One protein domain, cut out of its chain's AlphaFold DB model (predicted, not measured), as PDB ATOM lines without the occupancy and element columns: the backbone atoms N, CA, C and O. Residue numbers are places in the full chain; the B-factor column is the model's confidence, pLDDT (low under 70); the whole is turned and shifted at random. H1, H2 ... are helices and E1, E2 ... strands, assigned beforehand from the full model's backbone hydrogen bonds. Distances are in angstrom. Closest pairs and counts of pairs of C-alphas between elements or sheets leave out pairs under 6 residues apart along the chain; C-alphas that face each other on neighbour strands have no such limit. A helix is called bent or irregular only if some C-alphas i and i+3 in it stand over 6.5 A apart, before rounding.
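Overview. This is residues 3 to 167 of the 375 residues of an uncharacterized protein of Novosphingobium kunmingense (UniProt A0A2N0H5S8). A single strongly twisted sheet of six strands is folded back on itself like a partly open barrel, E2 and E5 on one wall facing E3, E1 and E6 on the other, with the long bent strand E4 as the hinge. H1 packs at one end of this fold with H5 farther out, H2 packs at the other end, and H3 packs outside the wall on E4, with short H4 near it. The printed part has 165 residues with five named helices and six named strands, in the order E1 H1 E2 H2 E3 E4 E5 H3 H4 E6 H5. The mixed sheet has the order E2, E5, E4, E3, E1, E6, and the class is mixed, helices and strands. The whole is compact, with a radius of gyration of the C-alphas of 14.7 A, and its C-alphas span 40 by 38 by 29 A, a rounded outline.

Arrangement. E1, residues 3 to 7, is an inner strand of the sheet. H1, residues 11 to 22, is on the sheet at a height over the sheet of 7.6 A. It is only just over E1, on which 3 of its C-alphas fall, and runs along the strands, at 13 degrees to E1 on the local plane; the closest C-alphas of the two, those of Ser 7 and Tyr 13, are 5.6 A apart. E2, residues 28 to 34, is an edge strand. H2, residues 40 to 48, is on the opposite face from H1; its closest C-alphas to E4, residues 72 to 86, are those of Val 46 and Ala 83, 5.6 A apart. H2 is only just irregular: C-alphas 44 and 47 are 6.8 A apart. E3, residues 55 to 61, is parallel to E1, with N 4 and O 57 2.8 A apart, within hydrogen-bond range. E3 and E4 form an antiparallel hairpin, with N 56 and O 78 at 2.8 A. E4 and E5, residues 89 to 100, form another, with N 77 and O 98 at 2.8 A; E3, E4 and E5 are a meander, each strand the antiparallel neighbour of the one before. E4 bends by 97 degrees at residue 77 and E5 by 85 degrees at residue 97. E5 is antiparallel to E2, with N 29 and O 94 at 2.9 A. H3, residues 105 to 111, is on the same face as H2, at a height over the sheet of 8.6 A. H3 and H4, residues 114 to 117, are close but not clearly touching; their closest C-alphas, those of Arg 109 and Gln 117, are 6.3 A apart. H4 is only just not on the sheet, with 4 pairs of C-alphas within 10 A. E6, residues 135 to 137, is the other edge strand, antiparallel to E1, with N 3 and O 136 at 2.8 A. H5, residues 150 to 160, is on the same face as H1, over E5 and E4 and across the strands at 90 degrees to E4 on the local plane. Every O i to N i+4 pair is within hydrogen-bond range in H1, H3 and H5; in H2 it is 3 of 5, and H4 is too short for such a pair.

Along the chain. E1 begins at C-alpha 3, (13.344, 41.254, 7.199), and is 13.2 A long. H1 is 16.6 A long, E2 20.3 A, H2 13.8 A and E3 19.8 A. E4, 27.1 A, ends at C-alpha 86, (21.644, 55.012, 19.516), and E5 is 27.4 A long. H3, H4 and E6 are shorter. H5, 15.1 A, ends at C-alpha 160, (0.734, 33.036, 16.048).

Size, cuts and confidence. The C-alphas farthest apart, those of Thr 129 and Ser 149, are 40.7 A apart. The printed part has no cut. The links from H4 to E6, 17 residues, and from E6 to H5, 12 residues, are long. Mean pLDDT of the printed part is 92.9; residue 67 and residues 127 to 130 are under 70.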
ATOM      1  N   VAL A   3      14.093  42.101   6.257       97.94
ATOM      2  CA  VAL A   3      13.344  41.254   7.199       97.94
ATOM      3  C   VAL A   3      13.720  41.655   8.620       97.94
ATOM      4  O   VAL A   3      14.900  41.757   8.939       97.94
ATOM      5  N   LEU A   4      12.716  41.899   9.458       98.12
ATOM      6  CA  LEU A   4      12.819  42.333  10.849       98.12
ATOM      7  C   LEU A   4      12.160  41.270  11.735       98.12
ATOM      8  O   LEU A   4      10.942  41.129  11.746       98.12
ATOM      9  N   ILE A   5      12.950  40.497  12.468       97.50
ATOM     10  CA  ILE A   5      12.476  39.390  13.301       97.50
ATOM     11  C   ILE A   5      12.287  39.884  14.741       97.50
ATOM     12  O   ILE A   5      13.172  40.520  15.306       97.50
ATOM     13  N   SER A   6      11.144  39.580  15.346       96.56
ATOM     14  CA  SER A   6      10.893  39.687  16.787       96.56
ATOM     15  C   SER A   6      10.786  38.287  17.395       96.56
ATOM     16  O   SER A   6      10.497  37.337  16.673       96.56
ATOM     17  N   SER A   7      10.982  38.142  18.703       94.31
ATOM     18  CA  SER A   7      10.866  36.853  19.403       94.31
ATOM     19  C   SER A   7      10.024  36.941  20.671       94.31
ATOM     20  O   SER A   7       9.548  38.012  21.027       94.31
ATOM     21  N   ASP A   8       9.824  35.828  21.366       91.88
ATOM     22  CA  ASP A   8       9.216  35.777  22.702       91.88
ATOM     23  C   ASP A   8      10.238  35.601  23.836       91.88
ATOM     24  O   ASP A   8       9.861  35.576  25.004       91.88
ATOM     25  N   ILE A   9      11.544  35.627  23.526       89.19
ATOM     26  CA  ILE A   9      12.635  35.612  24.523       89.19
ATOM     27  C   ILE A   9      12.460  36.731  25.565       89.19
ATOM     28  O   ILE A   9      12.906  36.620  26.708       89.19
ATOM     29  N   ARG A  10      11.826  37.844  25.174       89.81
ATOM     30  CA  ARG A  10      11.422  38.917  26.088       89.81
ATOM     31  C   ARG A  10       9.939  39.230  25.884       89.81
ATOM     32  O   ARG A  10       9.555  39.463  24.739       89.81
ATOM     33  N   PRO A  11       9.147  39.410  26.960       90.81
ATOM     34  CA  PRO A  11       7.721  39.744  26.847       90.81
ATOM     35  C   PRO A  11       7.439  40.979  25.981       90.81
ATOM     36  O   PRO A  11       6.450  41.054  25.258       90.81
ATOM     37  N   ARG A  12       8.356  41.955  25.993       93.19
ATOM     38  CA  ARG A  12       8.220  43.167  25.177       93.19
ATOM     39  C   ARG A  12       8.203  42.885  23.669       93.19
ATOM     40  O   ARG A  12       7.539  43.601  22.932       93.19
ATOM     41  N   TYR A  13       8.938  41.880  23.208       94.38
ATOM     42  CA  TYR A  13       9.078  41.575  21.786       94.38
ATOM     43  C   TYR A  13       7.845  40.859  21.227       94.38
ATOM     44  O   TYR A  13       7.413  41.175  20.116       94.38
ATOM     45  N   SER A  14       7.210  39.989  22.019       94.25
ATOM     46  CA  SER A  14       5.884  39.449  21.704       94.25
ATOM     47  C   SER A  14       4.809  40.536  21.745       94.25
ATOM     48  O   SER A  14       3.934  40.568  20.881       94.25
ATOM     49  N   ASP A  15       4.907  41.490  22.674       95.12
ATOM     50  CA  ASP A  15       4.003  42.640  22.697       95.12
ATOM     51  C   ASP A  15       4.127  43.493  21.435       95.12
ATOM     52  O   ASP A  15       3.114  43.923  20.887       95.12
ATOM     53  N   ASP A  16       5.345  43.733  20.946       96.81
ATOM     54  CA  ASP A  16       5.565  44.486  19.709       96.81
ATOM     55  C   ASP A  16       4.940  43.769  18.485       96.81
ATOM     56  O   ASP A  16       4.473  44.447  17.567       96.81
ATOM     57  N   ILE A  17       4.811  42.430  18.500       97.75
ATOM     58  CA  ILE A  17       4.069  41.658  17.480       97.75
ATOM     59  C   ILE A  17       2.556  41.912  17.543       97.75
ATOM     60  O   ILE A  17       1.921  42.142  16.511       97.75
ATOM     61  N   ILE A  18       1.964  41.938  18.738       97.25
ATOM     62  CA  ILE A  18       0.542  42.293  18.880       97.25
ATOM     63  C   ILE A  18       0.315  43.750  18.471       97.25
ATOM     64  O   ILE A  18      -0.604  44.050  17.711       97.25
ATOM     65  N   ARG A  19       1.201  44.660  18.894       97.62
ATOM     66  CA  ARG A  19       1.133  46.084  18.541       97.62
ATOM     67  C   ARG A  19       1.227  46.300  17.036       97.62
ATOM     68  O   ARG A  19       0.424  47.052  16.490       97.62
ATOM     69  N   ILE A  20       2.168  45.646  16.346       98.12
ATOM     70  CA  ILE A  20       2.312  45.830  14.897       98.12
ATOM     71  C   ILE A  20       1.108  45.283  14.135       98.12
ATOM     72  O   ILE A  20       0.734  45.887  13.139       98.12
ATOM     73  N   LEU A  21       0.463  44.201  14.589       97.69
ATOM     74  CA  LEU A  21      -0.802  43.716  14.016       97.69
ATOM     75  C   LEU A  21      -1.972  44.667  14.296       97.69
ATOM     76  O   LEU A  21      -2.840  44.858  13.440       97.69
ATOM     77  N   ALA A  22      -1.950  45.315  15.458       97.75
ATOM     78  CA  ALA A  22      -3.012  46.206  15.885       97.75
ATOM     79  C   ALA A  22      -3.042  47.556  15.167       97.75
ATOM     80  O   ALA A  22      -4.115  48.138  14.986       97.75
ATOM     81  N   LEU A  23      -1.883  48.053  14.731       97.50
ATOM     82  CA  LEU A  23      -1.774  49.362  14.096       97.50
ATOM     83  C   LEU A  23      -2.598  49.462  12.795       97.50
ATOM     84  O   LEU A  23      -2.596  48.540  11.978       97.50
ATOM     85  N   PRO A  24      -3.278  50.585  12.527       96.62
ATOM     86  CA  PRO A  24      -3.837  50.834  11.204       96.62
ATOM     87  C   PRO A  24      -2.713  51.096  10.192       96.62
ATOM     88  O   PRO A  24      -1.589  51.453  10.554       96.62
ATOM     89  N   ARG A  25      -3.017  50.949   8.900       96.00
ATOM     90  CA  ARG A  25      -2.063  51.245   7.824       96.00
ATOM     91  C   ARG A  25      -1.525  52.677   7.944       96.00
ATOM     92  O   ARG A  25      -2.296  53.616   8.100       96.00
ATOM     93  N   GLY A  26      -0.211  52.835   7.834       95.81
ATOM     94  CA  GLY A  26       0.525  54.090   7.953       95.81
ATOM     95  C   GLY A  26       0.974  54.418   9.377       95.81
ATOM     96  O   GLY A  26       1.939  55.162   9.535       95.81
ATOM     97  N   ALA A  27       0.326  53.866  10.408       95.75
ATOM     98  CA  ALA A  27       0.697  54.143  11.792       95.75
ATOM     99  C   ALA A  27       2.038  53.495  12.155       95.75
ATOM    100  O   ALA A  27       2.429  52.473  11.586       95.75
ATOM    101  N   GLN A  28       2.758  54.127  13.080       96.44
ATOM    102  CA  GLN A  28       4.176  53.856  13.297       96.44
ATOM    103  C   GLN A  28       4.439  53.047  14.573       96.44
ATOM    104  O   GLN A  28       3.775  53.239  15.590       96.44
ATOM    105  N   LEU A  29       5.453  52.182  14.524       97.12
ATOM    106  CA  LEU A  29       6.008  51.446  15.661       97.12
ATOM    107  C   LEU A  29       7.534  51.543  15.640       97.12
ATOM    108  O   LEU A  29       8.136  51.653  14.575       97.12
ATOM    109  N   GLN A  30       8.163  51.457  16.809       97.56
ATOM    110  CA  GLN A  30       9.611  51.312  16.916       97.56
ATOM    111  C   GLN A  30       9.989  49.871  17.241       97.56
ATOM    112  O   GLN A  30       9.525  49.327  18.240       97.56
ATOM    113  N   LEU A  31      10.891  49.302  16.446       97.81
ATOM    114  CA  LEU A  31      11.559  48.030  16.713       97.81
ATOM    115  C   LEU A  31      13.016  48.296  17.094       97.81
ATOM    116  O   LEU A  31      13.649  49.214  16.568       97.81
ATOM    117  N   ARG A  32      13.546  47.524  18.047       97.19
ATOM    118  CA  ARG A  32      14.860  47.777  18.653       97.19
ATOM    119  C   ARG A  32      15.710  46.525  18.631       97.19
ATOM    120  O   ARG A  32      15.274  45.473  19.085       97.19
ATOM    121  N   TYR A  33      16.953  46.689  18.208       97.19
ATOM    122  CA  TYR A  33      17.893  45.594  18.037       97.19
ATOM    123  C   TYR A  33      19.253  45.951  18.619       97.19
ATOM    124  O   TYR A  33      19.726  47.076  18.472       97.19
ATOM    125  N   GLY A  34      19.910  44.987  19.260       96.44
ATOM    126  CA  GLY A  34      21.327  45.116  19.586       96.44
ATOM    127  C   GLY A  34      22.181  44.983  18.326       96.44
ATOM    128  O   GLY A  34      21.824  44.236  17.420       96.44
ATOM    129  N   ALA A  35      23.327  45.665  18.279       96.06
ATOM    130  CA  ALA A  35      24.243  45.602  17.139       96.06
ATOM    131  C   ALA A  35      24.593  44.181  16.642       96.06
ATOM    132  O   ALA A  35      24.573  43.985  15.429       96.06
ATOM    133  N   PRO A  36      24.846  43.172  17.505       95.44
ATOM    134  CA  PRO A  36      25.166  41.817  17.038       95.44
ATOM    135  C   PRO A  36      24.025  41.137  16.270       95.44
ATOM    136  O   PRO A  36      24.283  40.227  15.488       95.44
ATOM    137  N   LEU A  37      22.786  41.597  16.479       96.00
ATOM    138  CA  LEU A  37      21.579  41.018  15.895       96.00
ATOM    139  C   LEU A  37      21.286  41.547  14.481       96.00
ATOM    140  O   LEU A  37      20.291  41.147  13.887       96.00
ATOM    141  N   LEU A  38      22.090  42.461  13.934       96.88
ATOM    142  CA  LEU A  38      21.915  42.959  12.566       96.88
ATOM    143  C   LEU A  38      22.937  42.321  11.628       96.88
ATOM    144  O   LEU A  38      24.127  42.254  11.951       96.88
ATOM    145  N   ALA A  39      22.497  41.968  10.423       96.62
ATOM    146  CA  ALA A  39      23.388  41.706   9.302       96.62
ATOM    147  C   ALA A  39      24.277  42.934   9.006       96.62
ATOM    148  O   ALA A  39      23.888  44.088   9.227       96.62
ATOM    149  N   GLY A  40      25.518  42.687   8.575       95.19
ATOM    150  CA  GLY A  40      26.542  43.735   8.454       95.19
ATOM    151  C   GLY A  40      26.220  44.790   7.390       95.19
ATOM    152  O   GLY A  40      26.542  45.965   7.566       95.19
ATOM    153  N   ASP A  41      25.536  44.389   6.323       95.88
ATOM    154  CA  ASP A  41      25.039  45.270   5.267       95.88
ATOM    155  C   ASP A  41      23.999  46.269   5.803       95.88
ATOM    156  O   ASP A  41      24.125  47.471   5.572       95.88
ATOM    157  N   ILE A  42      23.043  45.812   6.620       97.00
ATOM    158  CA  ILE A  42      22.058  46.687   7.270       97.00
ATOM    159  C   ILE A  42      22.757  47.684   8.192       97.00
ATOM    160  O   ILE A  42      22.448  48.877   8.149       97.00
ATOM    161  N   GLN A  43      23.720  47.227   9.000       96.75
ATOM    162  CA  GLN A  43      24.483  48.118   9.881       96.75
ATOM    163  C   GLN A  43      25.198  49.227   9.097       96.75
ATOM    164  O   GLN A  43      25.243  50.365   9.563       96.75
ATOM    165  N   GLY A  44      25.719  48.915   7.906       96.00
ATOM    166  CA  GLY A  44      26.359  49.884   7.015       96.00
ATOM    167  C   GLY A  44      25.396  50.912   6.406       96.00
ATOM    168  O   GLY A  44      25.802  52.048   6.150       96.00
ATOM    169  N   CYS A  45      24.126  50.547   6.215       96.19
ATOM    170  CA  CYS A  45      23.100  51.411   5.622       96.19
ATOM    171  C   CYS A  45      22.465  52.393   6.621       96.19
ATOM    172  O   CYS A  45      22.069  53.492   6.224       96.19
ATOM    173  N   VAL A  46      22.374  52.038   7.913       94.88
ATOM    174  CA  VAL A  46      21.689  52.869   8.927       94.88
ATOM    175  C   VAL A  46      22.278  54.285   9.054       94.88
ATOM    176  O   VAL A  46      21.505  55.238   8.958       94.88
ATOM    177  N   PRO A  47      23.603  54.493   9.209       90.31
ATOM    178  CA  PRO A  47      24.169  55.837   9.377       90.31
ATOM    179  C   PRO A  47      23.981  56.765   8.171       90.31
ATOM    180  O   PRO A  47      24.224  57.961   8.282       90.31
ATOM    181  N   ARG A  48      23.604  56.217   7.011       86.19
ATOM    182  CA  ARG A  48      23.449  56.950   5.749       86.19
ATOM    183  C   ARG A  48      21.991  57.275   5.422       86.19
ATOM    184  O   ARG A  48      21.726  57.733   4.317       86.19
ATOM    185  N   GLU A  49      21.059  56.961   6.326       90.25
ATOM    186  CA  GLU A  49      19.607  57.087   6.119       90.25
ATOM    187  C   GLU A  49      19.089  56.347   4.868       90.25
ATOM    188  O   GLU A  49      17.984  56.593   4.393       90.25
ATOM    189  N   GLN A  50      19.852  55.372   4.361       95.19
ATOM    190  CA  GLN A  50      19.559  54.662   3.108       95.19
ATOM    191  C   GLN A  50      18.380  53.692   3.214       95.19
ATOM    192  O   GLN A  50      17.916  53.180   2.204       95.19
ATOM    193  N   LEU A  51      17.910  53.420   4.432       96.56
ATOM    194  CA  LEU A  51      16.792  52.514   4.675       96.56
ATOM    195  C   LEU A  51      15.437  53.237   4.706       96.56
ATOM    196  O   LEU A  51      14.410  52.575   4.778       96.56
ATOM    197  N   ALA A  52      15.397  54.573   4.690       96.94
ATOM    198  CA  ALA A  52      14.132  55.303   4.710       96.94
ATOM    199  C   ALA A  52      13.350  55.092   3.398       96.94
ATOM    200  O   ALA A  52      13.880  55.260   2.307       96.94
ATOM    201  N   GLY A  53      12.072  54.730   3.511       96.25
ATOM    202  CA  GLY A  53      11.197  54.379   2.392       96.25
ATOM    203  C   GLY A  53      11.282  52.914   1.949       96.25
ATOM    204  O   GLY A  53      10.421  52.470   1.190       96.25
ATOM    205  N   GLU A  54      12.253  52.145   2.446       96.88
ATOM    206  CA  GLU A  54      12.401  50.736   2.082       96.88
ATOM    207  C   GLU A  54      11.262  49.882   2.645       96.88
ATOM    208  O   GLU A  54      10.828  50.031   3.794       96.88
ATOM    209  N   ALA A  55      10.790  48.935   1.834       97.12
ATOM    210  CA  ALA A  55       9.834  47.937   2.284       97.12
ATOM    211  C   ALA A  55      10.524  46.918   3.202       97.12
ATOM    212  O   ALA A  55      11.637  46.454   2.929       97.12
ATOM    213  N   ALA A  56       9.823  46.520   4.259       97.88
ATOM    214  CA  ALA A  56      10.280  45.496   5.180       97.88
ATOM    215  C   ALA A  56       9.161  44.525   5.582       97.88
ATOM    216  O   ALA A  56       7.972  44.814   5.432       97.88
ATOM    217  N   LEU A  57       9.554  43.346   6.055       98.19
ATOM    218  CA  LEU A  57       8.678  42.310   6.591       98.19
ATOM    219  C   LEU A  57       9.001  42.129   8.064       98.19
ATOM    220  O   LEU A  57      10.139  41.828   8.406       98.19
ATOM    221  N   VAL A  58       7.996  42.274   8.919       98.38
ATOM    222  CA  VAL A  58       8.098  41.876  10.318       98.38
ATOM    223  C   VAL A  58       7.740  40.399  10.431       98.38
ATOM    224  O   VAL A  58       6.670  39.979   9.980       98.38
ATOM    225  N   CYS A  59       8.628  39.629  11.046       98.12
ATOM    226  CA  CYS A  59       8.455  38.219  11.361       98.12
ATOM    227  C   CYS A  59       8.478  38.015  12.876       98.12
ATOM    228  O   CYS A  59       9.096  38.783  13.609       98.12
ATOM    229  N   PHE A  60       7.838  36.951  13.332       97.50
ATOM    230  CA  PHE A  60       7.962  36.435  14.684       97.50
ATOM    231  C   PHE A  60       8.723  35.113  14.652       97.50
ATOM    232  O   PHE A  60       8.556  34.329  13.719       97.50
ATOM    233  N   VAL A  61       9.535  34.864  15.672       95.25
ATOM    234  CA  VAL A  61      10.168  33.574  15.917       95.25
ATOM    235  C   VAL A  61       9.939  33.166  17.362       95.25
ATOM    236  O   VAL A  61      10.209  33.939  18.280       95.25
ATOM    237  N   ALA A  62       9.432  31.957  17.564       88.31
ATOM    238  CA  ALA A  62       9.248  31.426  18.905       88.31
ATOM    239  C   ALA A  62      10.538  30.807  19.445       88.31
ATOM    240  O   ALA A  62      11.368  30.305  18.678       88.31
ATOM    241  N   ASP A  63      10.671  30.826  20.765       80.69
ATOM    242  CA  ASP A  63      11.782  30.233  21.487       80.69
ATOM    243  C   ASP A  63      11.859  28.702  21.347       80.69
ATOM    244  O   ASP A  63      11.022  28.036  20.729       80.69
ATOM    245  N   ALA A  64      12.903  28.126  21.948       71.06
ATOM    246  CA  ALA A  64      13.153  26.690  21.916       71.06
ATOM    247  C   ALA A  64      12.091  25.844  22.639       71.06
ATOM    248  O   ALA A  64      12.031  24.639  22.407       71.06
ATOM    249  N   SER A  65      11.296  26.442  23.529       70.75
ATOM    250  CA  SER A  65      10.278  25.746  24.319       70.75
ATOM    251  C   SER A  65       8.924  25.659  23.607       70.75
ATOM    252  O   SER A  65       8.039  24.917  24.040       70.75
ATOM    253  N   ALA A  66       8.759  26.395  22.505       74.00
ATOM    254  CA  ALA A  66       7.519  26.443  21.752       74.00
ATOM    255  C   ALA A  66       7.242  25.146  20.957       74.00
ATOM    256  O   ALA A  66       8.175  24.449  20.561       74.00
ATOM    257  N   PRO A  67       5.967  24.840  20.632       62.03
ATOM    258  CA  PRO A  67       5.597  23.653  19.844       62.03
ATOM    259  C   PRO A  67       6.206  23.608  18.434       62.03
ATOM    260  O   PRO A  67       6.463  22.532  17.901       62.03
ATOM    261  N   MET A  68       6.428  24.779  17.831       71.62
ATOM    262  CA  MET A  68       7.151  24.956  16.567       71.62
ATOM    263  C   MET A  68       8.317  25.918  16.814       71.62
ATOM    264  O   MET A  68       8.210  27.109  16.503       71.62
ATOM    265  N   PRO A  69       9.397  25.445  17.450       74.44
ATOM    266  CA  PRO A  69      10.479  26.315  17.861       74.44
ATOM    267  C   PRO A  69      11.228  26.806  16.620       74.44
ATOM    268  O   PRO A  69      11.431  26.057  15.663       74.44
ATOM    269  N   PHE A  70      11.638  28.073  16.628       82.62
ATOM    270  CA  PHE A  70      12.420  28.704  15.559       82.62
ATOM    271  C   PHE A  70      11.748  28.830  14.181       82.62
ATOM    272  O   PHE A  70      12.388  29.311  13.248       82.62
ATOM    273  N   ALA A  71      10.473  28.476  14.015       89.06
ATOM    274  CA  ALA A  71       9.757  28.760  12.772       89.06
ATOM    275  C   ALA A  71       9.550  30.278  12.609       89.06
ATOM    276  O   ALA A  71       9.044  30.933  13.524       89.06
ATOM    277  N   LEU A  72       9.922  30.848  11.456       94.62
ATOM    278  CA  LEU A  72       9.637  32.247  11.147       94.62
ATOM    279  C   LEU A  72       8.183  32.385  10.692       94.62
ATOM    280  O   LEU A  72       7.799  31.956   9.604       94.62
ATOM    281  N   VAL A  73       7.371  33.035  11.519       96.81
ATOM    282  CA  VAL A  73       5.986  33.377  11.201       96.81
ATOM    283  C   VAL A  73       5.962  34.787  10.610       96.81
ATOM    284  O   VAL A  73       6.263  35.745  11.322       96.81
ATOM    285  N   PRO A  74       5.621  34.979   9.324       97.75
ATOM    286  CA  PRO A  74       5.493  36.318   8.770       97.75
ATOM    287  C   PRO A  74       4.247  37.008   9.325       97.75
ATOM    288  O   PRO A  74       3.145  36.463   9.266       97.75
ATOM    289  N   VAL A  75       4.427  38.224   9.839       98.06
ATOM    290  CA  VAL A  75       3.395  38.951  10.586       98.06
ATOM    291  C   VAL A  75       2.816  40.085   9.751       98.06
ATOM    292  O   VAL A  75       1.615  40.126   9.487       98.06
ATOM    293  N   ARG A  76       3.657  41.037   9.335       98.00
ATOM    294  CA  ARG A  76       3.170  42.245   8.665       98.00
ATOM    295  C   ARG A  76       4.214  42.879   7.764       98.00
ATOM    296  O   ARG A  76       5.376  43.000   8.144       98.00
ATOM    297  N   PHE A  77       3.786  43.353   6.600       98.38
ATOM    298  CA  PHE A  77       4.586  44.267   5.797       98.38
ATOM    299  C   PHE A  77       4.590  45.654   6.425       98.38
ATOM    300  O   PHE A  77       3.569  46.146   6.909       98.38
ATOM    301  N   VAL A  78       5.744  46.305   6.374       98.25
ATOM    302  CA  VAL A  78       5.949  47.656   6.882       98.25
ATOM    303  C   VAL A  78       6.818  48.453   5.911       98.25
ATOM    304  O   VAL A  78       7.460  47.895   5.022       98.25
ATOM    305  N   THR A  79       6.832  49.770   6.069       97.75
ATOM    306  CA  THR A  79       7.801  50.661   5.414       97.75
ATOM    307  C   THR A  79       8.714  51.238   6.481       97.75
ATOM    308  O   THR A  79       8.225  51.735   7.494       97.75
ATOM    309  N   ILE A  80      10.026  51.178   6.288       98.06
ATOM    310  CA  ILE A  80      10.978  51.797   7.210       98.06
ATOM    311  C   ILE A  80      10.877  53.312   7.026       98.06
ATOM    312  O   ILE A  80      11.178  53.840   5.964       98.06
ATOM    313  N   ILE A  81      10.426  54.026   8.053       97.38
ATOM    314  CA  ILE A  81      10.346  55.494   8.042       97.38
ATOM    315  C   ILE A  81      11.699  56.090   8.406       97.38
ATOM    316  O   ILE A  81      12.140  57.066   7.809       97.38
ATOM    317  N   ARG A  82      12.357  55.494   9.400       97.31
ATOM    318  CA  ARG A  82      13.654  55.939   9.901       97.31
ATOM    319  C   ARG A  82      14.390  54.764  10.519       97.31
ATOM    320  O   ARG A  82      13.777  53.956  11.213       97.31
ATOM    321  N   ALA A  83      15.698  54.708  10.321       98.06
ATOM    322  CA  ALA A  83      16.577  53.825  11.068       98.06
ATOM    323  C   ALA A  83      17.706  54.664  11.664       98.06
ATOM    324  O   ALA A  83      18.290  55.490  10.968       98.06
ATOM    325  N   GLU A  84      18.000  54.479  12.945       97.56
ATOM    326  CA  GLU A  84      19.065  55.215  13.624       97.56
ATOM    327  C   GLU A  84      19.832  54.321  14.597       97.56
ATOM    328  O   GLU A  84      19.297  53.354  15.143       97.56
ATOM    329  N   LYS A  85      21.106  54.651  14.816       97.50
ATOM    330  CA  LYS A  85      21.945  54.007  15.826       97.50
ATOM    331  C   LYS A  85      22.000  54.891  17.067       97.50
ATOM    332  O   LYS A  85      22.457  56.028  16.993       97.50
ATOM    333  N   VAL A  86      21.591  54.347  18.208       97.00
ATOM    334  CA  VAL A  86      21.644  55.012  19.516       97.00
ATOM    335  C   VAL A  86      22.485  54.151  20.455       97.00
ATOM    336  O   VAL A  86      22.049  53.101  20.929       97.00
ATOM    337  N   GLY A  87      23.730  54.570  20.691       95.69
ATOM    338  CA  GLY A  87      24.710  53.779  21.441       95.69
ATOM    339  C   GLY A  87      25.019  52.446  20.746       95.69
ATOM    340  O   GLY A  87      25.505  52.422  19.614       95.69
ATOM    341  N   THR A  88      24.736  51.333  21.425       95.62
ATOM    342  CA  THR A  88      24.914  49.959  20.911       95.62
ATOM    343  C   THR A  88      23.656  49.378  20.265       95.62
ATOM    344  O   THR A  88      23.660  48.217  19.849       95.62
ATOM    345  N   SER A  89      22.579  50.159  20.209       96.56
ATOM    346  CA  SER A  89      21.274  49.724  19.726       96.56
ATOM    347  C   SER A  89      20.935  50.389  18.399       96.56
ATOM    348  O   SER A  89      21.285  51.542  18.154       96.56
ATOM    349  N   TYR A  90      20.209  49.664  17.562       97.94
ATOM    350  CA  TYR A  90      19.614  50.151  16.330       97.94
ATOM    351  C   TYR A  90      18.100  50.229  16.515       97.94
ATOM    352  O   TYR A  90      17.473  49.270  16.974       97.94
ATOM    353  N   ILE A  91      17.524  51.385  16.195       97.88
ATOM    354  CA  ILE A  91      16.094  51.664  16.325       97.88
ATOM    355  C   ILE A  91      15.526  51.858  14.924       97.88
ATOM    356  O   ILE A  91      15.970  52.734  14.186       97.88
ATOM    357  N   PHE A  92      14.531  51.048  14.575       98.31
ATOM    358  CA  PHE A  92      13.788  51.138  13.324       98.31
ATOM    359  C   PHE A  92      12.393  51.667  13.627       98.31
ATOM    360  O   PHE A  92      11.591  50.980  14.256       98.31
ATOM    361  N   THR A  93      12.090  52.877  13.169       97.88
ATOM    362  CA  THR A  93      10.719  53.385  13.124       97.88
ATOM    363  C   THR A  93      10.092  52.904  11.825       97.88
ATOM    364  O   THR A  93      10.546  53.272  10.741       97.88
ATOM    365  N   VAL A  94       9.057  52.079  11.927       98.19
ATOM    366  CA  VAL A  94       8.377  51.455  10.792       98.19
ATOM    367  C   VAL A  94       6.916  51.879  10.748       98.19
ATOM    368  O   VAL A  94       6.278  51.984  11.789       98.19
ATOM    369  N   ALA A  95       6.374  52.110   9.556       97.75
ATOM    370  CA  ALA A  95       4.953  52.336   9.330       97.75
ATOM    371  C   ALA A  95       4.285  51.038   8.874       97.75
ATOM    372  O   ALA A  95       4.715  50.425   7.894       97.75
ATOM    373  N   ALA A  96       3.230  50.628   9.571       97.88
ATOM    374  CA  ALA A  96       2.460  49.437   9.251       97.88
ATOM    375  C   ALA A  96       1.845  49.536   7.843       97.88
ATOM    376  O   ALA A  96       1.263  50.558   7.491       97.88
ATOM    377  N   ASP A  97       1.936  48.482   7.034       97.25
ATOM    378  CA  ASP A  97       1.316  48.417   5.708       97.25
ATOM    379  C   ASP A  97       0.262  47.297   5.691       97.25
ATOM    380  O   ASP A  97      -0.748  47.386   6.401       97.25
ATOM    381  N   ALA A  98       0.507  46.234   4.928       97.69
ATOM    382  CA  ALA A  98      -0.415  45.128   4.707       97.69
ATOM    383  C   ALA A  98      -0.102  43.892   5.566       97.69
ATOM    384  O   ALA A  98       1.034  43.691   5.999       97.69
ATOM    385  N   PHE A  99      -1.103  43.038   5.774       97.94
ATOM    386  CA  PHE A  99      -0.922  41.695   6.324       97.94
ATOM    387  C   PHE A  99      -0.289  40.764   5.284       97.94
ATOM    388  O   PHE A  99      -0.300  41.055   4.083       97.94
ATOM    389  N   VAL A 100       0.279  39.652   5.757       97.44
ATOM    390  CA  VAL A 100       1.032  38.712   4.920       97.44
ATOM    391  C   VAL A 100       0.186  37.488   4.592       97.44
ATOM    392  O   VAL A 100      -0.216  36.757   5.495       97.44
ATOM    393  N   THR A 101      -0.017  37.216   3.305       97.06
ATOM    394  CA  THR A 101      -0.695  36.008   2.815       97.06
ATOM    395  C   THR A 101       0.270  35.087   2.068       97.06
ATOM    396  O   THR A 101       1.124  35.552   1.318       97.06
ATOM    397  N   GLY A 102       0.161  33.774   2.279       95.31
ATOM    398  CA  GLY A 102       0.849  32.752   1.477       95.31
ATOM    399  C   GLY A 102       2.377  32.663   1.590       95.31
ATOM    400  O   GLY A 102       2.966  31.907   0.831       95.31
ATOM    401  N   LEU A 103       3.023  33.413   2.488       96.44
ATOM    402  CA  LEU A 103       4.472  33.327   2.719       96.44
ATOM    403  C   LEU A 103       4.780  32.343   3.860       96.44
ATOM    404  O   LEU A 103       4.113  32.385   4.902       96.44
ATOM    405  N   THR A 104       5.784  31.487   3.668       95.62
ATOM    406  CA  THR A 104       6.203  30.450   4.626       95.62
ATOM    407  C   THR A 104       7.599  30.713   5.205       95.62
ATOM    408  O   THR A 104       8.351  31.542   4.695       95.62
ATOM    409  N   ASP A 105       7.967  29.989   6.271       95.19
ATOM    410  CA  ASP A 105       9.319  30.020   6.859       95.19
ATOM    411  C   ASP A 105      10.407  29.687   5.824       95.19
ATOM    412  O   ASP A 105      11.433  30.363   5.747       95.19
ATOM    413  N   VAL A 106      10.146  28.691   4.968       94.81
ATOM    414  CA  VAL A 106      11.075  28.251   3.918       94.81
ATOM    415  C   VAL A 106      11.359  29.382   2.932       94.81
ATOM    416  O   VAL A 106      12.522  29.633   2.621       94.81
ATOM    417  N   ASP A 107      10.325  30.108   2.498       95.94
ATOM    418  CA  ASP A 107      10.475  31.232   1.563       95.94
ATOM    419  C   ASP A 107      11.319  32.361   2.173       95.94
ATOM    420  O   ASP A 107      12.206  32.922   1.526       95.94
ATOM    421  N   ILE A 108      11.070  32.679   3.449       96.38
ATOM    422  CA  ILE A 108      11.780  33.747   4.164       96.38
ATOM    423  C   ILE A 108      13.256  33.381   4.319       96.38
ATOM    424  O   ILE A 108      14.124  34.193   3.993       96.38
ATOM    425  N   ARG A 109      13.554  32.156   4.766       95.38
ATOM    426  CA  ARG A 109      14.933  31.674   4.933       95.38
ATOM    427  C   ARG A 109      15.671  31.599   3.601       95.38
ATOM    428  O   ARG A 109      16.809  32.054   3.524       95.38
ATOM    429  N   ALA A 110      15.019  31.109   2.545       95.56
ATOM    430  CA  ALA A 110      15.601  31.042   1.205       95.56
ATOM    431  C   ALA A 110      15.958  32.427   0.638       95.56
ATOM    432  O   ALA A 110      16.878  32.543  -0.168       95.56
ATOM    433  N   SER A 111      15.268  33.486   1.077       96.44
ATOM    434  CA  SER A 111      15.544  34.853   0.625       96.44
ATOM    435  C   SER A 111      16.797  35.488   1.231       96.44
ATOM    436  O   SER A 111      17.322  36.442   0.646       96.44
ATOM    437  N   ALA A 112      17.261  34.993   2.385       95.94
ATOM    438  CA  ALA A 112      18.463  35.487   3.045       95.94
ATOM    439  C   ALA A 112      19.710  35.128   2.226       95.94
ATOM    440  O   ALA A 112      19.744  34.095   1.553       95.94
ATOM    441  N   CYS A 113      20.757  35.953   2.293       94.38
ATOM    442  CA  CYS A 113      22.023  35.602   1.653       94.38
ATOM    443  C   CYS A 113      22.663  34.378   2.348       94.38
ATOM    444  O   CYS A 113      22.417  34.168   3.537       94.38
ATOM    445  N   PRO A 114      23.506  33.573   1.670       93.12
ATOM    446  CA  PRO A 114      24.059  32.342   2.250       93.12
ATOM    447  C   PRO A 114      24.778  32.538   3.595       93.12
ATOM    448  O   PRO A 114      24.670  31.697   4.484       93.12
ATOM    449  N   THR A 115      25.472  33.668   3.765       91.94
ATOM    450  CA  THR A 115      26.147  34.032   5.022       91.94
ATOM    451  C   THR A 115      25.155  34.271   6.159       91.94
ATOM    452  O   THR A 115      25.391  33.860   7.293       91.94
ATOM    453  N   ASP A 116      24.034  34.924   5.860       93.25
ATOM    454  CA  ASP A 116      23.001  35.259   6.837       93.25
ATOM    455  C   ASP A 116      22.105  34.060   7.154       93.25
ATOM    456  O   ASP A 116      21.699  33.902   8.301       93.25
ATOM    457  N   GLN A 117      21.860  33.169   6.185       92.38
ATOM    458  CA  GLN A 117      21.090  31.932   6.378       92.38
ATOM    459  C   GLN A 117      21.629  31.092   7.540       92.38
ATOM    460  O   GLN A 117      20.851  30.602   8.356       92.38
ATOM    461  N   GLN A 118      22.956  30.982   7.654       90.69
ATOM    462  CA  GLN A 118      23.626  30.245   8.733       90.69
ATOM    463  C   GLN A 118      23.527  30.930  10.101       90.69
ATOM    464  O   GLN A 118      23.889  30.333  11.109       90.69
ATOM    465  N   ARG A 119      23.085  32.189  10.141       92.06
ATOM    466  CA  ARG A 119      22.967  33.014  11.350       92.06
ATOM    467  C   ARG A 119      21.516  33.262  11.749       92.06
ATOM    468  O   ARG A 119      21.274  33.896  12.773       92.06
ATOM    469  N   LEU A 120      20.544  32.805  10.960       92.81
ATOM    470  CA  LEU A 120      19.136  32.905  11.335       92.81
ATOM    471  C   LEU A 120      18.851  32.039  12.571       92.81
ATOM    472  O   LEU A 120      19.490  30.996  12.734       92.81
ATOM    473  N   PRO A 121      17.870  32.414  13.415       91.00
ATOM    474  CA  PRO A 121      17.487  31.610  14.571       91.00
ATOM    475  C   PRO A 121      17.149  30.177  14.144       91.00
ATOM    476  O   PRO A 121      16.426  29.975  13.161       91.00
ATOM    477  N   ALA A 122      17.688  29.189  14.854       87.75
ATOM    478  CA  ALA A 122      17.567  27.775  14.510       87.75
ATOM    479  C   ALA A 122      17.541  26.893  15.773       87.75
ATOM    480  O   ALA A 122      18.058  27.308  16.813       87.75
ATOM    481  N   PRO A 123      16.975  25.670  15.703       82.06
ATOM    482  CA  PRO A 123      16.895  24.767  16.846       82.06
ATOM    483  C   PRO A 123      18.245  24.504  17.530       82.06
ATOM    484  O   PRO A 123      19.265  24.348  16.846       82.06
ATOM    485  N   PRO A 124      18.280  24.387  18.873       73.25
ATOM    486  CA  PRO A 124      19.505  24.068  19.595       73.25
ATOM    487  C   PRO A 124      20.114  22.764  19.064       73.25
ATOM    488  O   PRO A 124      19.413  21.787  18.818       73.25
ATOM    489  N   GLY A 125      21.433  22.764  18.857       73.75
ATOM    490  CA  GLY A 125      22.160  21.634  18.267       73.75
ATOM    491  C   GLY A 125      22.352  21.698  16.747       73.75
ATOM    492  O   GLY A 125      23.207  20.986  16.235       73.75
ATOM    493  N   THR A 126      21.663  22.598  16.033       75.38
ATOM    494  CA  THR A 126      21.972  22.901  14.613       75.38
ATOM    495  C   THR A 126      23.055  23.980  14.439       75.38
ATOM    496  O   THR A 126      23.474  24.255  13.323       75.38
ATOM    497  N   SER A 127      23.533  24.528  15.568       49.59
ATOM    498  CA  SER A 127      24.658  25.459  15.775       49.59
ATOM    499  C   SER A 127      24.892  26.514  14.679       49.59
ATOM    500  O   SER A 127      25.659  26.276  13.746       49.59
ATOM    501  N   PRO A 128      24.398  27.752  14.864       55.09
ATOM    502  CA  PRO A 128      25.060  28.911  14.292       55.09
ATOM    503  C   PRO A 128      26.309  29.219  15.132       55.09
ATOM    504  O   PRO A 128      26.245  29.850  16.186       55.09
ATOM    505  N   THR A 129      27.480  28.800  14.659       57.88
ATOM    506  CA  THR A 129      28.788  29.122  15.271       57.88
ATOM    507  C   THR A 129      29.089  30.634  15.265       57.88
ATOM    508  O   THR A 129      30.034  31.077  15.911       57.88
ATOM    509  N   ALA A 130      28.287  31.430  14.545       62.62
ATOM    510  CA  ALA A 130      28.559  32.822  14.181       62.62
ATOM    511  C   ALA A 130      27.604  33.872  14.801       62.62
ATOM    512  O   ALA A 130      27.615  35.032  14.382       62.62
ATOM    513  N   GLY A 131      26.807  33.501  15.810       77.94
ATOM    514  CA  GLY A 131      25.882  34.414  16.495       77.94
ATOM    515  C   GLY A 131      24.643  34.774  15.667       77.94
ATOM    516  O   GLY A 131      24.717  34.993  14.455       77.94
ATOM    517  N   GLU A 132      23.496  34.833  16.340       87.81
ATOM    518  CA  GLU A 132      22.189  34.989  15.700       87.81
ATOM    519  C   GLU A 132      21.946  36.408  15.165       87.81
ATOM    520  O   GLU A 132      22.309  37.399  15.803       87.81
ATOM    521  N   ILE A 133      21.272  36.505  14.017       92.31
ATOM    522  CA  ILE A 133      20.754  37.762  13.466       92.31
ATOM    523  C   ILE A 133      19.228  37.773  13.455       92.31
ATOM    524  O   ILE A 133      18.569  36.776  13.183       92.31
ATOM    525  N   PHE A 134      18.673  38.950  13.715       95.56
ATOM    526  CA  PHE A 134      17.244  39.241  13.745       95.56
ATOM    527  C   PHE A 134      16.855  40.352  12.764       95.56
ATOM    528  O   PHE A 134      15.687  40.717  12.683       95.56
ATOM    529  N   ALA A 135      17.802  40.892  12.001       97.12
ATOM    530  CA  ALA A 135      17.507  41.761  10.873       97.12
ATOM    531  C   ALA A 135      18.480  41.479   9.727       97.12
ATOM    532  O   ALA A 135      19.693  41.513   9.942       97.12
ATOM    533  N   PHE A 136      17.957  41.216   8.529       97.25
ATOM    534  CA  PHE A 136      18.757  40.886   7.341       97.25
ATOM    535  C   PHE A 136      18.084  41.334   6.037       97.25
ATOM    536  O   PHE A 136      16.879  41.607   5.999       97.25
ATOM    537  N   SER A 137      18.868  41.428   4.963       97.00
ATOM    538  CA  SER A 137      18.371  41.776   3.631       97.00
ATOM    539  C   SER A 137      17.878  40.532   2.888       97.00
ATOM    540  O   SER A 137      18.636  39.597   2.636       97.00
ATOM    541  N   GLY A 138      16.604  40.534   2.503       95.06
ATOM    542  CA  GLY A 138      15.998  39.546   1.613       95.06
ATOM    543  C   GLY A 138      16.154  39.932   0.139       95.06
ATOM    544  O   GLY A 138      15.955  41.094  -0.245       95.06
ATOM    545  N   THR A 139      16.480  38.939  -0.688       93.50
ATOM    546  CA  THR A 139      16.702  39.077  -2.140       93.50
ATOM    547  C   THR A 139      15.411  39.112  -2.966       93.50
ATOM    548  O   THR A 139      15.405  39.639  -4.077       93.50
ATOM    549  N   GLN A 140      14.305  38.590  -2.432       90.31
ATOM    550  CA  GLN A 140      13.031  38.482  -3.142       90.31
ATOM    551  C   GLN A 140      12.106  39.677  -2.858       90.31
ATOM    552  O   GLN A 140      12.050  40.207  -1.748       90.31
ATOM    553  N   ALA A 141      11.340  40.094  -3.870       88.56
ATOM    554  CA  ALA A 141      10.257  41.061  -3.712       88.56
ATOM    555  C   ALA A 141       8.929  40.333  -3.438       88.56
ATOM    556  O   ALA A 141       8.432  39.606  -4.293       88.56
ATOM    557  N   TRP A 142       8.313  40.568  -2.277       91.19
ATOM    558  CA  TRP A 142       7.080  39.875  -1.859       91.19
ATOM    559  C   TRP A 142       5.801  40.712  -2.011       91.19
ATOM    560  O   TRP A 142       4.868  40.585  -1.220       91.19
ATOM    561  N   GLN A 143       5.718  41.584  -3.020       88.31
ATOM    562  CA  GLN A 143       4.547  42.462  -3.192       88.31
ATOM    563  C   GLN A 143       3.237  41.679  -3.404       88.31
ATOM    564  O   GLN A 143       2.192  42.116  -2.932       88.31
ATOM    565  N   GLY A 144       3.295  40.504  -4.045       90.69
ATOM    566  CA  GLY A 144       2.132  39.629  -4.255       90.69
ATOM    567  C   GLY A 144       1.563  38.993  -2.980       90.69
ATOM    568  O   GLY A 144       0.463  38.457  -3.010       90.69
ATOM    569  N   HIS A 145       2.277  39.085  -1.856       94.06
ATOM    570  CA  HIS A 145       1.861  38.528  -0.566       94.06
ATOM    571  C   HIS A 145       1.176  39.562   0.342       94.06
ATOM    572  O   HIS A 145       0.890  39.271   1.503       94.06
ATOM    573  N   LYS A 146       0.928  40.781  -0.154       96.31
ATOM    574  CA  LYS A 146       0.278  41.858   0.603       96.31
ATOM    575  C   LYS A 146      -1.244  41.755   0.520       96.31
ATOM    576  O   LYS A 146      -1.806  41.775  -0.570       96.31
ATOM    577  N   SER A 147      -1.917  41.754   1.668       96.81
ATOM    578  CA  SER A 147      -3.381  41.849   1.750       96.81
ATOM    579  C   SER A 147      -3.830  42.779   2.877       96.81
ATOM    580  O   SER A 147      -3.214  42.838   3.938       96.81
ATOM    581  N   LEU A 148      -4.921  43.515   2.653       95.69
ATOM    582  CA  LEU A 148      -5.580  44.337   3.676       95.69
ATOM    583  C   LEU A 148      -6.833  43.657   4.257       95.69
ATOM    584  O   LEU A 148      -7.559  44.293   5.015       95.69
ATOM    585  N   SER A 149      -7.124  42.405   3.881       97.19
ATOM    586  CA  SER A 149      -8.321  41.706   4.358       97.19
ATOM    587  C   SER A 149      -8.195  41.279   5.820       97.19
ATOM    588  O   SER A 149      -7.112  40.896   6.275       97.19
ATOM    589  N   LEU A 150      -9.323  41.299   6.537       97.25
ATOM    590  CA  LEU A 150      -9.396  40.770   7.900       97.25
ATOM    591  C   LEU A 150      -9.154  39.256   7.928       97.25
ATOM    592  O   LEU A 150      -8.466  38.792   8.825       97.25
ATOM    593  N   ASP A 151      -9.547  38.519   6.888       98.00
ATOM    594  CA  ASP A 151      -9.234  37.089   6.759       98.00
ATOM    595  C   ASP A 151      -7.716  36.820   6.792       98.00
ATOM    596  O   ASP A 151      -7.254  35.839   7.368       98.00
ATOM    597  N   THR A 152      -6.901  37.710   6.204       97.88
ATOM    598  CA  THR A 152      -5.431  37.564   6.242       97.88
ATOM    599  C   THR A 152      -4.872  37.900   7.626       97.88
ATOM    600  O   THR A 152      -3.897  37.288   8.073       97.88
ATOM    601  N   PHE A 153      -5.482  38.866   8.317       98.12
ATOM    602  CA  PHE A 153      -5.181  39.151   9.718       98.12
ATOM    603  C   PHE A 153      -5.501  37.939  10.605       98.12
ATOM    604  O   PHE A 153      -4.638  37.522  11.374       98.12
ATOM    605  N   GLU A 154      -6.674  37.324  10.438       98.19
ATOM    606  CA  GLU A 154      -7.093  36.122  11.168       98.19
ATOM    607  C   GLU A 154      -6.149  34.951  10.917       98.19
ATOM    608  O   GLU A 154      -5.609  34.396  11.868       98.19
ATOM    609  N   ALA A 155      -5.829  34.654   9.654       97.75
ATOM    610  CA  ALA A 155      -4.878  33.596   9.311       97.75
ATOM    611  C   ALA A 155      -3.473  33.843   9.898       97.75
ATOM    612  O   ALA A 155      -2.722  32.911  10.190       97.75
ATOM    613  N   THR A 156      -3.080  35.107  10.074       97.50
ATOM    614  CA  THR A 156      -1.820  35.455  10.742       97.50
ATOM    615  C   THR A 156      -1.913  35.250  12.252       97.50
ATOM    616  O   THR A 156      -1.001  34.671  12.840       97.50
ATOM    617  N   ALA A 157      -3.019  35.660  12.870       97.69
ATOM    618  CA  ALA A 157      -3.279  35.430  14.284       97.69
ATOM    619  C   ALA A 157      -3.382  33.933  14.623       97.69
ATOM    620  O   ALA A 157      -2.807  33.512  15.620       97.69
ATOM    621  N   ASP A 158      -4.014  33.119  13.771       96.81
ATOM    622  CA  ASP A 158      -4.094  31.661  13.925       96.81
ATOM    623  C   ASP A 158      -2.702  31.018  13.939       96.81
ATOM    624  O   ASP A 158      -2.407  30.193  14.803       96.81
ATOM    625  N   ARG A 159      -1.804  31.442  13.035       95.62
ATOM    626  CA  ARG A 159      -0.405  30.973  13.027       95.62
ATOM    627  C   ARG A 159       0.332  31.356  14.306       95.62
ATOM    628  O   ARG A 159       1.064  30.537  14.854       95.62
ATOM    629  N   LEU A 160       0.127  32.577  14.799       95.94
ATOM    630  CA  LEU A 160       0.734  33.036  16.048       95.94
ATOM    631  C   LEU A 160       0.169  32.294  17.270       95.94
ATOM    632  O   LEU A 160       0.927  31.947  18.171       95.94
ATOM    633  N   ALA A 161      -1.129  31.988  17.292       95.19
ATOM    634  CA  ALA A 161      -1.803  31.300  18.394       95.19
ATOM    635  C   ALA A 161      -1.389  29.826  18.575       95.19
ATOM    636  O   ALA A 161      -1.760  29.197  19.565       95.19
ATOM    637  N   VAL A 162      -0.587  29.257  17.670       93.38
ATOM    638  CA  VAL A 162       0.066  27.959  17.922       93.38
ATOM    639  C   VAL A 162       1.136  28.081  19.017       93.38
ATOM    640  O   VAL A 162       1.450  27.104  19.696       93.38
ATOM    641  N   HIS A 163       1.677  29.281  19.232       92.00
ATOM    642  CA  HIS A 163       2.686  29.543  20.249       92.00
ATOM    643  C   HIS A 163       2.035  29.916  21.585       92.00
ATOM    644  O   HIS A 163       1.128  30.749  21.652       92.00
ATOM    645  N   THR A 164       2.527  29.317  22.670       91.12
ATOM    646  CA  THR A 164       1.993  29.477  24.034       91.12
ATOM    647  C   THR A 164       1.953  30.936  24.483       91.12
ATOM    648  O   THR A 164       0.981  31.347  25.112       91.12
ATOM    649  N   THR A 165       2.940  31.740  24.078       92.19
ATOM    650  CA  THR A 165       3.016  33.188  24.331       92.19
ATOM    651  C   THR A 165       1.777  33.951  23.841       92.19
ATOM    652  O   THR A 165       1.354  34.922  24.468       92.19
ATOM    653  N   PHE A 166       1.142  33.503  22.752       94.19
ATOM    654  CA  PHE A 166      -0.052  34.140  22.186       94.19
ATOM    655  C   PHE A 166      -1.354  33.378  22.448       94.19
ATOM    656  O   PHE A 166      -2.428  33.856  22.083       94.19
ATOM    657  N   ASN A 167      -1.281  32.217  23.096       92.94
ATOM    658  CA  ASN A 167      -2.429  31.361  23.373       92.94
ATOM    659  C   ASN A 167      -2.655  31.209  24.875       92.94
ATOM    660  O   ASN A 167      -2.629  30.115  25.440       92.94
TER     661      ASN A 167